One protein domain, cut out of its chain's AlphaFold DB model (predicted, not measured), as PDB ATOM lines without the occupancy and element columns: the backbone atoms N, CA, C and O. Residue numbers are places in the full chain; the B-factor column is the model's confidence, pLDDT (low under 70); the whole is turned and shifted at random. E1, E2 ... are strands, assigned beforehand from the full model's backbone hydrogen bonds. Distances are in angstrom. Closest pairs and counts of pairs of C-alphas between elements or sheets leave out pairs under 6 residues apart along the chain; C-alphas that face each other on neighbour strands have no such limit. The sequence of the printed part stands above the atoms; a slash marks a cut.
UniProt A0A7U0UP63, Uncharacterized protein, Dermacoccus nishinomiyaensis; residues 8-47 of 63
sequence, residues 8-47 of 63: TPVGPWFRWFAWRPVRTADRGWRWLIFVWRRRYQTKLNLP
ATOM      1  N   THR A   8     171.508 190.540 250.614       90.88
ATOM      2  CA  THR A   8     172.712 190.007 249.978       90.88
ATOM      3  C   THR A   8     172.848 190.624 248.586       90.88
ATOM      4  O   THR A   8     171.882 190.623 247.819       90.88
ATOM      5  N   PRO A   9     174.011 191.184 248.225       92.12
ATOM      6  CA  PRO A   9     174.191 191.740 246.897       92.12
ATOM      7  C   PRO A   9     174.221 190.662 245.807       92.12
ATOM      8  O   PRO A   9     174.874 189.633 245.956       92.12
ATOM      9  N   VAL A  10     173.603 190.962 244.666       91.88
ATOM     10  CA  VAL A  10     173.588 190.119 243.466       91.88
ATOM     11  C   VAL A  10     174.285 190.869 242.330       91.88
ATOM     12  O   VAL A  10     173.763 191.853 241.802       91.88
ATOM     13  N   GLY A  11     175.483 190.409 241.966       90.12
ATOM     14  CA  GLY A  11     176.309 191.016 240.917       90.12
ATOM     15  C   GLY A  11     177.053 192.288 241.354       90.12
ATOM     16  O   GLY A  11     176.993 192.670 242.528       90.12
ATOM     17  N   PRO A  12     177.805 192.930 240.442       92.06
ATOM     18  CA  PRO A  12     178.553 194.154 240.723       92.06
ATOM     19  C   PRO A  12     177.654 195.402 240.738       92.06
ATOM     20  O   PRO A  12     176.495 195.381 240.320       92.06
ATOM     21  N   TRP A  13     178.208 196.513 241.218       92.69
ATOM     22  CA  TRP A  13     177.638 197.839 240.984       92.69
ATOM     23  C   TRP A  13     177.813 198.229 239.516       92.69
ATOM     24  O   TRP A  13     178.881 198.023 238.946       92.69
ATOM     25  N   PHE A  14     176.795 198.842 238.923       93.12
ATOM     26  CA  PHE A  14     176.853 199.381 237.567       93.12
ATOM     27  C   PHE A  14     176.301 200.806 237.525       93.12
ATOM     28  O   PHE A  14     175.509 201.213 238.382       93.12
ATOM     29  N   ARG A  15     176.734 201.584 236.530       94.25
ATOM     30  CA  ARG A  15     176.228 202.942 236.306       94.25
ATOM     31  C   ARG A  15     174.856 202.876 235.650       94.25
ATOM     32  O   ARG A  15     174.649 202.137 234.692       94.25
ATOM     33  N   TRP A  16     173.920 203.665 236.159       93.94
ATOM     34  CA  TRP A  16     172.571 203.765 235.619       93.94
ATOM     35  C   TRP A  16     172.124 205.225 235.591       93.94
ATOM     36  O   TRP A  16     172.321 205.963 236.556       93.94
ATOM     37  N   PHE A  17     171.526 205.646 234.478       96.06
ATOM     38  CA  PHE A  17     170.990 206.995 234.339       96.06
ATOM     39  C   PHE A  17     169.585 207.072 234.946       96.06
ATOM     40  O   PHE A  17     168.670 206.367 234.506       96.06
ATOM     41  N   ALA A  18     169.407 207.925 235.956       94.94
ATOM     42  CA  ALA A  18     168.145 208.102 236.666       94.94
ATOM     43  C   ALA A  18     167.169 208.980 235.867       94.94
ATOM     44  O   ALA A  18     166.917 210.133 236.208       94.94
ATOM     45  N   TRP A  19     166.599 208.422 234.797       95.56
ATOM     46  CA  TRP A  19     165.637 209.108 233.921       95.56
ATOM     47  C   TRP A  19     164.304 209.460 234.606       95.56
ATOM     48  O   TRP A  19     163.568 210.317 234.124       95.56
ATOM     49  N   ARG A  20     164.008 208.846 235.757       94.69
ATOM     50  CA  ARG A  20     162.900 209.194 236.663       94.69
ATOM     51  C   ARG A  20     163.434 209.496 238.066       94.69
ATOM     52  O   ARG A  20     164.537 209.034 238.371       94.69
ATOM     53  N   PRO A  21     162.676 210.199 238.929       95.88
ATOM     54  CA  PRO A  21     163.052 210.360 240.326       95.88
ATOM     55  C   PRO A  21     163.314 209.000 240.980       95.88
ATOM     56  O   PRO A  21     162.474 208.099 240.930       95.88
ATOM     57  N   VAL A  22     164.491 208.843 241.578       94.44
ATOM     58  CA  VAL A  22     164.897 207.643 242.309       94.44
ATOM     59  C   VAL A  22     165.395 208.026 243.689       94.44
ATOM     60  O   VAL A  22     166.168 208.969 243.852       94.44
ATOM     61  N   ARG A  23     164.950 207.272 244.696       94.12
ATOM     62  CA  ARG A  23     165.423 207.412 246.069       94.12
ATOM     63  C   ARG A  23     166.769 206.708 246.224       94.12
ATOM     64  O   ARG A  23     166.846 205.480 246.195       94.12
ATOM     65  N   THR A  24     167.811 207.508 246.395       92.69
ATOM     66  CA  THR A  24     169.172 207.066 246.710       92.69
ATOM     67  C   THR A  24     169.340 206.884 248.217       92.69
ATOM     68  O   THR A  24     168.633 207.515 249.009       92.69
ATOM     69  N   ALA A  25     170.237 205.988 248.621       90.25
ATOM     70  CA  ALA A  25     170.447 205.653 250.030       90.25
ATOM     71  C   ALA A  25     171.255 206.711 250.796       90.25
ATOM     72  O   ALA A  25     171.160 206.796 252.015       90.25
ATOM     73  N   ASP A  26     172.051 207.496 250.077       89.88
ATOM     74  CA  ASP A  26     173.002 208.481 250.589       89.88
ATOM     75  C   ASP A  26     172.478 209.914 250.468       89.88
ATOM     76  O   ASP A  26     172.644 210.724 251.377       89.88
ATOM     77  N   ARG A  27     171.835 210.242 249.346       89.38
ATOM     78  CA  ARG A  27     171.575 211.632 248.959       89.38
ATOM     79  C   ARG A  27     170.098 211.935 248.694       89.38
ATOM     80  O   ARG A  27     169.803 212.963 248.081       89.38
ATOM     81  N   GLY A  28     169.175 211.086 249.152       91.75
ATOM     82  CA  GLY A  28     167.730 211.298 249.023       91.75
ATOM     83  C   GLY A  28     167.209 211.096 247.597       91.75
ATOM     84  O   GLY A  28     167.720 210.263 246.850       91.75
ATOM     85  N   TRP A  29     166.163 211.823 247.203       95.06
ATOM     86  CA  TRP A  29     165.624 211.739 245.842       95.06
ATOM     87  C   TRP A  29     166.531 212.443 244.836       95.06
ATOM     88  O   TRP A  29     166.965 213.572 245.055       95.06
ATOM     89  N   ARG A  30     166.810 211.771 243.719       95.00
ATOM     90  CA  ARG A  30     167.635 212.286 242.625       95.00
ATOM     91  C   ARG A  30     166.996 211.985 241.282       95.00
ATOM     92  O   ARG A  30     166.292 210.989 241.138       95.00
ATOM     93  N   TRP A  31     167.246 212.847 240.306       96.69
ATOM     94  CA  TRP A  31     166.660 212.766 238.974       96.69
ATOM     95  C   TRP A  31     167.615 213.378 237.945       96.69
ATOM     96  O   TRP A  31     168.347 214.305 238.282       96.69
ATOM     97  N   LEU A  32     167.618 212.843 236.721       96.62
ATOM     98  CA  LEU A  32     168.423 213.307 235.582       96.62
ATOM     99  C   LEU A  32     169.940 213.329 235.844       96.62
ATOM    100  O   LEU A  32     170.667 214.148 235.292       96.62
ATOM    101  N   ILE A  33     170.428 212.397 236.667       95.00
ATOM    102  CA  ILE A  33     171.858 212.200 236.938       95.00
ATOM    103  C   ILE A  33     172.242 210.727 236.795       95.00
ATOM    104  O   ILE A  33     171.399 209.829 236.893       95.00
ATOM    105  N   PHE A  34     173.532 210.459 236.613       95.31
ATOM    106  CA  PHE A  34     174.053 209.102 236.729       95.31
ATOM    107  C   PHE A  34     174.240 208.717 238.196       95.31
ATOM    108  O   PHE A  34     174.912 209.416 238.953       95.31
ATOM    109  N   VAL A  35     173.698 207.560 238.565       94.88
ATOM    110  CA  VAL A  35     173.852 206.947 239.886       94.88
ATOM    111  C   VAL A  35     174.502 205.577 239.753       94.88
ATOM    112  O   VAL A  35     174.498 204.953 238.687       94.88
ATOM    113  N   TRP A  36     175.054 205.086 240.851       94.62
ATOM    114  CA  TRP A  36     175.435 203.690 240.974       94.62
ATOM    115  C   TRP A  36     174.225 202.874 241.402       94.62
ATOM    116  O   TRP A  36     173.471 203.268 242.291       94.62
ATOM    117  N   ARG A  37     174.033 201.724 240.762       93.06
ATOM    118  CA  ARG A  37     172.928 200.806 241.027       93.06
ATOM    119  C   ARG A  37     173.453 199.384 241.189       93.06
ATOM    120  O   ARG A  37     174.341 198.960 240.456       93.06
ATOM    121  N   ARG A  38     172.896 198.643 242.146       93.69
ATOM    122  CA  ARG A  38     173.189 197.219 242.366       93.69
ATOM    123  C   ARG A  38     171.919 196.482 242.748       93.69
ATOM    124  O   ARG A  38     171.047 197.047 243.411       93.69
ATOM    125  N   ARG A  39     171.796 195.232 242.307       93.88
ATOM    126  CA  ARG A  39     170.687 194.369 242.713       93.88
ATOM    127  C   ARG A  39     171.006 193.739 244.066       93.88
ATOM    128  O   ARG A  39     172.133 193.322 244.309       93.88
ATOM    129  N   TYR A  40     170.013 193.688 244.932       93.75
ATOM    130  CA  TYR A  40     170.056 192.994 246.208       93.75
ATOM    131  C   TYR A  40     168.927 191.978 246.253       93.75
ATOM    132  O   TYR A  40     167.901 192.155 245.597       93.75
ATOM    133  N   GLN A  41     169.152 190.927 247.021       93.81
ATOM    134  CA  GLN A  41     168.191 189.881 247.316       93.81
ATOM    135  C   GLN A  41     168.053 189.749 248.832       93.81
ATOM    136  O   GLN A  41     169.038 189.955 249.541       93.81
ATOM    137  N   THR A  42     166.883 189.382 249.348       92.50
ATOM    138  CA  THR A  42     166.759 188.995 250.761       92.50
ATOM    139  C   THR A  42     167.714 187.846 251.099       92.50
ATOM    140  O   THR A  42     167.981 186.957 250.283       92.50
ATOM    141  N   LYS A  43     168.295 187.879 252.305       87.12
ATOM    142  CA  LYS A  43     169.136 186.772 252.786       87.12
ATOM    143  C   LYS A  43     168.317 185.481 252.831       87.12
ATOM    144  O   LYS A  43     167.176 185.486 253.274       87.12
ATOM    145  N   LEU A  44     168.938 184.367 252.445       83.50
ATOM    146  CA  LEU A  44     168.288 183.051 252.382       83.50
ATOM    147  C   LEU A  44     167.812 182.524 253.744       83.50
ATOM    148  O   LEU A  44     166.993 181.617 253.793       83.50
ATOM    149  N   ASN A  45     168.338 183.065 254.844       85.31
ATOM    150  CA  ASN A  45     167.947 182.693 256.201       85.31
ATOM    151  C   ASN A  45     166.774 183.522 256.756       85.31
ATOM    152  O   ASN A  45     166.366 183.289 257.892       85.31
ATOM    153  N   LEU A  46     166.258 184.501 256.003       83.75
ATOM    154  CA  LEU A  46     165.041 185.221 256.373       83.75
ATOM    155  C   LEU A  46     163.815 184.373 255.999       83.75
ATOM    156  O   LEU A  46     163.768 183.841 254.889       83.75
ATOM    157  N   PRO A  47     162.815 184.251 256.887       85.94
ATOM    158  CA  PRO A  47     161.562 183.594 256.544       85.94
ATOM    159  C   PRO A  47     160.800 184.421 255.498       85.94
ATOM    160  O   PRO A  47     160.661 185.634 255.650       85.94
TER     161      PRO A  47
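This is residues 8 to 47 of the 63 residues of an uncharacterized protein of Dermacoccus nishinomiyaensis (UniProt A0A7U0UP63). A long two-stranded ribbon, E1 beside E4, has a small hairpin, E2 and E3, folded back like a hook at one end, while residues 43 to 47 form a tail at the other. The printed part has 40 residues, with four named strands, E1 to E4 in chain order, and no named helix. Both sheets, E1 - E4 and E2 - E3, are antiparallel; the class is all strand. The whole is loose, radius of gyration of the C-alphas 12.4 A, and spans 37 by 19 by 16 A.

E1, residues 8 to 17, runs 23.2 A from C-alpha 8 at (172.712, 190.007, 249.978) and bends by 72 degrees at residue 11. E4, residues 34 to 42, runs 25.6 A to C-alpha 42 at (166.759, 188.995, 250.761). E2 is residues 22 to 24, 6.2 A; E3 is residues 28 to 30, 6.5 A.

E1 and E4 are antiparallel at 158 degrees; N 10 and O 39 are within hydrogen-bond range at 2.8 A. The hairpin E2 and E3 is antiparallel at 137 degrees, with N 22 and O 30 at 2.8 A. E2 and E4 are only just apart, closest C-alphas 8.3 A.

The farthest C-alphas, Leu 32 and Pro 47, are 37.0 A apart. The printed part has no cut, the three links are tight, and no printed residue is under pLDDT 70.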